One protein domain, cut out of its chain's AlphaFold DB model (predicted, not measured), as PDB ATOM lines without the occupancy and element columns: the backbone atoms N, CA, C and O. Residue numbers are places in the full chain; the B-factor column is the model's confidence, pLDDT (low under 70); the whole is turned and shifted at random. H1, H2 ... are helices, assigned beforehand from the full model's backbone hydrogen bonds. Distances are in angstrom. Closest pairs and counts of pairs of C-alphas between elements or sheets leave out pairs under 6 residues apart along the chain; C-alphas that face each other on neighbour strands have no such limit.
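Overview. This is residues 223 to 280 of the 288 residues of an uncharacterized protein of Cochliobolus sativus (strain ND90Pr / ATCC 201652) (UniProt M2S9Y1). Little regular structure: a flat, mostly unnamed winding chain has helix H1 along one side and the short helix H2 on the other, with the first printed residues reaching in between. The 58 printed residues hold two named helices, H1 then H2, and no named strand; the class is all helix, with 19 residues in named elements. The whole is only just compact, close to loose, with a radius of gyration of the C-alphas of 12.3 A and spans of 34 by 29 by 16 A.

Along the chain. H1, residues 239 to 251, measures 17.4 A from C-alpha 239 at (541.424, 313.644, 397.447) to C-alpha 251. H2, residues 269 to 274, ends with C-alpha 274 at (548.550, 319.056, 371.096).

Arrangement. H1 and H2 are apart, with no C-alpha of the one within 8 A of the other. In both, every O i to N i+4 pair is within hydrogen-bond range.

Size, cuts and confidence. The farthest C-alphas, of Pro 231 and Thr 261, are 34.1 A apart. The printed part has no cut. The H1 to H2 link is long, 17 residues; within it, residues 255 to 261 have pLDDT under 70.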
ATOM      1  N   ALA A 223     546.152 312.895 386.236       95.88
ATOM      2  CA  ALA A 223     545.610 313.415 384.983       95.88
ATOM      3  C   ALA A 223     545.344 314.920 385.193       95.88
ATOM      4  O   ALA A 223     544.468 315.228 386.007       95.88
ATOM      5  N   PRO A 224     546.119 315.856 384.613       93.81
ATOM      6  CA  PRO A 224     546.009 317.276 384.958       93.81
ATOM      7  C   PRO A 224     544.651 317.898 384.617       93.81
ATOM      8  O   PRO A 224     544.156 318.719 385.391       93.81
ATOM      9  N   ASP A 225     544.046 317.480 383.505       92.38
ATOM     10  CA  ASP A 225     542.899 318.141 382.877       92.38
ATOM     11  C   ASP A 225     541.699 317.188 382.658       92.38
ATOM     12  O   ASP A 225     541.831 315.961 382.682       92.38
ATOM     13  N   GLU A 226     540.500 317.733 382.421       93.31
ATOM     14  CA  GLU A 226     539.308 316.946 382.074       93.31
ATOM     15  C   GLU A 226     539.443 316.147 380.767       93.31
ATOM     16  O   GLU A 226     538.826 315.087 380.595       93.31
ATOM     17  N   ARG A 227     540.296 316.617 379.855       95.00
ATOM     18  CA  ARG A 227     540.631 315.965 378.587       95.00
ATOM     19  C   ARG A 227     541.442 314.682 378.780       95.00
ATOM     20  O   ARG A 227     541.369 313.804 377.922       95.00
ATOM     21  N   ASP A 228     542.118 314.537 379.919       94.94
ATOM     22  CA  ASP A 228     543.008 313.412 380.234       94.94
ATOM     23  C   ASP A 228     542.292 312.255 380.964       94.94
ATOM     24  O   ASP A 228     542.904 311.232 381.275       94.94
ATOM     25  N   GLY A 229     540.987 312.390 381.235       92.94
ATOM     26  CA  GLY A 229     540.150 311.351 381.845       92.94
ATOM     27  C   GLY A 229     539.135 310.726 380.882       92.94
ATOM     28  O   GLY A 229     538.477 311.429 380.112       92.94
ATOM     29  N   TYR A 230     538.940 309.405 380.978       91.88
ATOM     30  CA  TYR A 230     537.947 308.663 380.197       91.88
ATOM     31  C   TYR A 230     537.021 307.805 381.085       91.88
ATOM     32  O   TYR A 230     537.523 307.101 381.958       91.88
ATOM     33  N   PRO A 231     535.689 307.806 380.854       90.62
ATOM     34  CA  PRO A 231     534.959 308.701 379.947       90.62
ATOM     35  C   PRO A 231     534.961 310.159 380.443       90.62
ATOM     36  O   PRO A 231     534.864 311.085 379.639       90.62
ATOM     37  N   LYS A 232     535.126 310.348 381.759       91.31
ATOM     38  CA  LYS A 232     535.274 311.630 382.456       91.31
ATOM     39  C   LYS A 232     536.491 311.575 383.383       91.31
ATOM     40  O   LYS A 232     536.990 310.495 383.694       91.31
ATOM     41  N   LEU A 233     536.944 312.733 383.852       91.75
ATOM     42  CA  LEU A 233     537.982 312.823 384.876       91.75
ATOM     43  C   LEU A 233     537.489 312.297 386.228       91.75
ATOM     44  O   LEU A 233     536.357 312.546 386.640       91.75
ATOM     45  N   TRP A 234     538.358 311.573 386.931       87.62
ATOM     46  CA  TRP A 234     538.017 310.945 388.202       87.62
ATOM     47  C   TRP A 234     538.052 311.965 389.354       87.62
ATOM     48  O   TRP A 234     539.091 312.569 389.622       87.62
ATOM     49  N   VAL A 235     536.918 312.165 390.038       90.38
ATOM     50  CA  VAL A 235     536.740 313.187 391.096       90.38
ATOM     51  C   VAL A 235     536.394 312.631 392.490       90.38
ATOM     52  O   VAL A 235     536.216 313.408 393.426       90.38
ATOM     53  N   PHE A 236     536.305 311.307 392.651       87.06
ATOM     54  CA  PHE A 236     535.951 310.639 393.911       87.06
ATOM     55  C   PHE A 236     536.935 309.495 394.237       87.06
ATOM     56  O   PHE A 236     537.162 308.684 393.348       87.06
ATOM     57  N   PRO A 237     537.472 309.351 395.465       88.94
ATOM     58  CA  PRO A 237     537.342 310.257 396.605       88.94
ATOM     59  C   PRO A 237     537.834 311.678 396.301       88.94
ATOM     60  O   PRO A 237     538.612 311.906 395.372       88.94
ATOM     61  N   ARG A 238     537.358 312.643 397.102       92.81
ATOM     62  CA  ARG A 238     537.641 314.082 396.948       92.81
ATOM     63  C   ARG A 238     539.144 314.379 396.876       92.81
ATOM     64  O   ARG A 238     539.553 315.302 396.174       92.81
ATOM     65  N   ASP A 239     539.970 313.562 397.522       93.19
ATOM     66  CA  ASP A 239     541.424 313.644 397.447       93.19
ATOM     67  C   ASP A 239     541.998 313.551 396.029       93.19
ATOM     68  O   ASP A 239     543.061 314.119 395.792       93.19
ATOM     69  N   HIS A 240     541.345 312.919 395.047       91.25
ATOM     70  CA  HIS A 240     541.832 312.997 393.661       91.25
ATOM     71  C   HIS A 240     541.759 314.423 393.103       91.25
ATOM     72  O   HIS A 240     542.652 314.825 392.359       91.25
ATOM     73  N   VAL A 241     540.749 315.208 393.495       94.75
ATOM     74  CA  VAL A 241     540.630 316.628 393.127       94.75
ATOM     75  C   VAL A 241     541.674 317.457 393.875       94.75
ATOM     76  O   VAL A 241     542.420 318.203 393.247       94.75
ATOM     77  N   VAL A 242     541.803 317.268 395.195       95.56
ATOM     78  CA  VAL A 242     542.774 318.004 396.031       95.56
ATOM     79  C   VAL A 242     544.217 317.738 395.589       95.56
ATOM     80  O   VAL A 242     545.012 318.666 395.461       95.56
ATOM     81  N   ASN A 243     544.560 316.482 395.294       95.44
ATOM     82  CA  ASN A 243     545.900 316.113 394.835       95.44
ATOM     83  C   ASN A 243     546.208 316.641 393.422       95.44
ATOM     84  O   ASN A 243     547.377 316.849 393.110       95.44
ATOM     85  N   ARG A 244     545.188 316.870 392.582       95.44
ATOM     86  CA  ARG A 244     545.333 317.468 391.244       95.44
ATOM     87  C   ARG A 244     545.509 318.981 391.315       95.44
ATOM     88  O   ARG A 244     546.408 319.494 390.666       95.44
ATOM     89  N   ALA A 245     544.718 319.669 392.141       94.75
ATOM     90  CA  ALA A 245     544.911 321.093 392.421       94.75
ATOM     91  C   ALA A 245     546.325 321.350 392.968       94.75
ATOM     92  O   ALA A 245     547.068 322.145 392.409       94.75
ATOM     93  N   ASN A 246     546.762 320.553 393.948       95.38
ATOM     94  CA  ASN A 246     548.125 320.632 394.469       95.38
ATOM     95  C   ASN A 246     549.213 320.278 393.429       95.38
ATOM     96  O   ASN A 246     550.308 320.824 393.503       95.38
ATOM     97  N   PHE A 247     548.945 319.387 392.468       96.06
ATOM     98  CA  PHE A 247     549.874 319.124 391.360       96.06
ATOM     99  C   PHE A 247     550.033 320.362 390.465       96.06
ATOM    100  O   PHE A 247     551.164 320.744 390.174       96.06
ATOM    101  N   HIS A 248     548.925 321.024 390.104       94.94
ATOM    102  CA  HIS A 248     548.954 322.312 389.398       94.94
ATOM    103  C   HIS A 248     549.720 323.369 390.203       94.94
ATOM    104  O   HIS A 248     550.715 323.890 389.713       94.94
ATOM    105  N   ASP A 249     549.335 323.607 391.462       93.31
ATOM    106  CA  ASP A 249     549.943 324.627 392.331       93.31
ATOM    107  C   ASP A 249     551.458 324.464 392.521       93.31
ATOM    108  O   ASP A 249     552.167 325.456 392.698       93.31
ATOM    109  N   MET A 250     551.956 323.222 392.553       95.00
ATOM    110  CA  MET A 250     553.370 322.931 392.796       95.00
ATOM    111  C   MET A 250     554.188 322.819 391.508       95.00
ATOM    112  O   MET A 250     555.350 323.217 391.522       95.00
ATOM    113  N   LEU A 251     553.648 322.261 390.420       95.44
ATOM    114  CA  LEU A 251     554.467 321.815 389.284       95.44
ATOM    115  C   LEU A 251     554.124 322.461 387.940       95.44
ATOM    116  O   LEU A 251     555.007 322.484 387.087       95.44
ATOM    117  N   LEU A 252     552.913 322.993 387.741       93.81
ATOM    118  CA  LEU A 252     552.498 323.553 386.449       93.81
ATOM    119  C   LEU A 252     552.407 325.087 386.461       93.81
ATOM    120  O   LEU A 252     552.298 325.714 387.513       93.81
ATOM    121  N   GLU A 253     552.497 325.696 385.278       83.38
ATOM    122  CA  GLU A 253     552.248 327.126 385.080       83.38
ATOM    123  C   GLU A 253     550.781 327.488 385.373       83.38
ATOM    124  O   GLU A 253     549.848 326.784 384.984       83.38
ATOM    125  N   LYS A 254     550.595 328.626 386.049       73.12
ATOM    126  CA  LYS A 254     549.302 329.275 386.282       73.12
ATOM    127  C   LYS A 254     549.106 330.458 385.333       73.12
ATOM    128  O   LYS A 254     550.078 331.007 384.815       73.12
ATOM    129  N   SER A 255     547.856 330.889 385.159       62.22
ATOM    130  CA  SER A 255     547.528 332.129 384.444       62.22
ATOM    131  C   SER A 255     548.269 333.335 385.034       62.22
ATOM    132  O   SER A 255     548.595 333.362 386.223       62.22
ATOM    133  N   ASP A 256     548.520 334.357 384.210       61.69
ATOM    134  CA  ASP A 256     549.308 335.532 384.609       61.69
ATOM    135  C   ASP A 256     548.729 336.281 385.824       61.69
ATOM    136  O   ASP A 256     549.477 336.830 386.631       61.69
ATOM    137  N   GLU A 257     547.409 336.227 386.015       57.28
ATOM    138  CA  GLU A 257     546.697 336.814 387.160       57.28
ATOM    139  C   GLU A 257     547.004 336.107 388.500       57.28
ATOM    140  O   GLU A 257     546.895 336.715 389.568       57.28
ATOM    141  N   GLU A 258     547.435 334.840 388.464       59.38
ATOM    142  CA  GLU A 258     547.727 334.015 389.645       59.38
ATOM    143  C   GLU A 258     549.230 333.864 389.954       59.38
ATOM    144  O   GLU A 258     549.594 333.094 390.849       59.38
ATOM    145  N   LYS A 259     550.127 334.604 389.281       57.16
ATOM    146  CA  LYS A 259     551.600 334.509 389.442       57.16
ATOM    147  C   LYS A 259     552.148 335.075 390.776       57.16
ATOM    148  O   LYS A 259     553.183 335.735 390.826       57.16
ATOM    149  N   LYS A 260     551.492 334.761 391.901       54.00
ATOM    150  CA  LYS A 260     552.014 334.918 393.271       54.00
ATOM    151  C   LYS A 260     552.808 333.659 393.641       54.00
ATOM    152  O   LYS A 260     552.262 332.616 393.989       54.00
ATOM    153  N   THR A 261     554.121 333.773 393.482       64.81
ATOM    154  CA  THR A 261     555.097 332.683 393.340       64.81
ATOM    155  C   THR A 261     555.192 331.707 394.523       64.81
ATOM    156  O   THR A 261     555.691 332.072 395.586       64.81
ATOM    157  N   VAL A 262     554.852 330.431 394.287       75.19
ATOM    158  CA  VAL A 262     555.264 329.285 395.136       75.19
ATOM    159  C   VAL A 262     555.674 328.066 394.294       75.19
ATOM    160  O   VAL A 262     556.717 327.479 394.573       75.19
ATOM    161  N   GLY A 263     554.916 327.711 393.249       86.31
ATOM    162  CA  GLY A 263     555.176 326.550 392.379       86.31
ATOM    163  C   GLY A 263     556.345 326.696 391.395       86.31
ATOM    164  O   GLY A 263     556.951 327.764 391.295       86.31
ATOM    165  N   LEU A 264     556.654 325.603 390.688       92.56
ATOM    166  CA  LEU A 264     557.698 325.494 389.654       92.56
ATOM    167  C   LEU A 264     557.377 326.298 388.384       92.56
ATOM    168  O   LEU A 264     558.284 326.795 387.733       92.56
ATOM    169  N   ASN A 265     556.092 326.452 388.050       91.94
ATOM    170  CA  ASN A 265     555.618 327.002 386.772       91.94
ATOM    171  C   ASN A 265     556.049 326.173 385.540       91.94
ATOM    172  O   ASN A 265     556.315 326.724 384.474       91.94
ATOM    173  N   GLY A 266     556.124 324.846 385.677       94.25
ATOM    174  CA  GLY A 266     556.490 323.953 384.581       94.25
ATOM    175  C   GLY A 266     555.426 323.886 383.480       94.25
ATOM    176  O   GLY A 266     554.227 324.020 383.724       94.25
ATOM    177  N   ILE A 267     555.856 323.632 382.246       95.12
ATOM    178  CA  ILE A 267     554.961 323.517 381.090       95.12
ATOM    179  C   ILE A 267     554.686 322.036 380.808       95.12
ATOM    180  O   ILE A 267     555.613 321.258 380.578       95.12
ATOM    181  N   ASP A 268     553.410 321.642 380.750       95.69
ATOM    182  CA  ASP A 268     553.026 320.355 380.160       95.69
ATOM    183  C   ASP A 268     553.255 320.418 378.641       95.69
ATOM    184  O   ASP A 268     552.462 320.982 377.883       95.69
ATOM    185  N   ILE A 269     554.376 319.841 378.203       95.81
ATOM    186  CA  ILE A 269     554.809 319.820 376.800       95.81
ATOM    187  C   ILE A 269     553.765 319.137 375.904       95.81
ATOM    188  O   ILE A 269     553.529 319.595 374.785       95.81
ATOM    189  N   TRP A 270     553.098 318.076 376.377       95.56
ATOM    190  CA  TRP A 270     552.085 317.385 375.576       95.56
ATOM    191  C   TRP A 270     550.880 318.295 375.333       95.56
ATOM    192  O   TRP A 270     550.485 318.486 374.178       95.56
ATOM    193  N   ARG A 271     550.346 318.906 376.400       94.31
ATOM    194  CA  ARG A 271     549.231 319.867 376.324       94.31
ATOM    195  C   ARG A 271     549.610 321.119 375.519       94.31
ATOM    196  O   ARG A 271     548.770 321.605 374.769       94.31
ATOM    197  N   LYS A 272     550.859 321.601 375.602       94.56
ATOM    198  CA  LYS A 272     551.360 322.753 374.823       94.56
ATOM    199  C   LYS A 272     551.465 322.465 373.321       94.56
ATOM    200  O   LYS A 272     551.249 323.372 372.527       94.56
ATOM    201  N   MET A 273     551.797 321.230 372.934       96.69
ATOM    202  CA  MET A 273     551.955 320.831 371.526       96.69
ATOM    203  C   MET A 273     550.666 320.322 370.865       96.69
ATOM    204  O   MET A 273     550.531 320.444 369.651       96.69
ATOM    205  N   HIS A 274     549.744 319.733 371.632       95.31
ATOM    206  CA  HIS A 274     548.550 319.056 371.096       95.31
ATOM    207  C   HIS A 274     547.231 319.672 371.581       95.31
ATOM    208  O   HIS A 274     546.172 319.096 371.344       95.31
ATOM    209  N   GLU A 275     547.291 320.814 372.274       93.25
ATOM    210  CA  GLU A 275     546.182 321.652 372.753       93.25
ATOM    211  C   GLU A 275     544.945 320.884 373.253       93.25
ATOM    212  O   GLU A 275     544.833 320.626 374.453       93.25
ATOM    213  N   GLN A 276     544.022 320.525 372.351       94.38
ATOM    214  CA  GLN A 276     542.726 319.896 372.636       94.38
ATOM    215  C   GLN A 276     542.679 318.365 372.430       94.38
ATOM    216  O   GLN A 276     541.682 317.740 372.797       94.38
ATOM    217  N   GLU A 277     543.722 317.730 371.877       95.94
ATOM    218  CA  GLU A 277     543.749 316.278 371.626       95.94
ATOM    219  C   GLU A 277     543.595 315.479 372.935       95.94
ATOM    220  O   GLU A 277     544.374 315.637 373.887       95.94
ATOM    221  N   ARG A 278     542.610 314.569 372.975       95.19
ATOM    222  CA  ARG A 278     542.451 313.604 374.073       95.19
ATOM    223  C   ARG A 278     543.368 312.405 373.833       95.19
ATOM    224  O   ARG A 278     543.208 311.686 372.848       95.19
ATOM    225  N   ARG A 279     544.301 312.166 374.756       95.06
ATOM    226  CA  ARG A 279     545.297 311.086 374.698       95.06
ATOM    227  C   ARG A 279     545.391 310.425 376.070       95.06
ATOM    228  O   ARG A 279     545.446 311.123 377.073       95.06
ATOM    229  N   TYR A 280     545.452 309.094 376.117       95.38
ATOM    230  CA  TYR A 280     545.560 308.345 377.374       95.38
ATOM    231  C   TYR A 280     546.755 307.389 377.339       95.38
ATOM    232  O   TYR A 280     546.953 306.659 376.363       95.38
TER     233      TYR A 280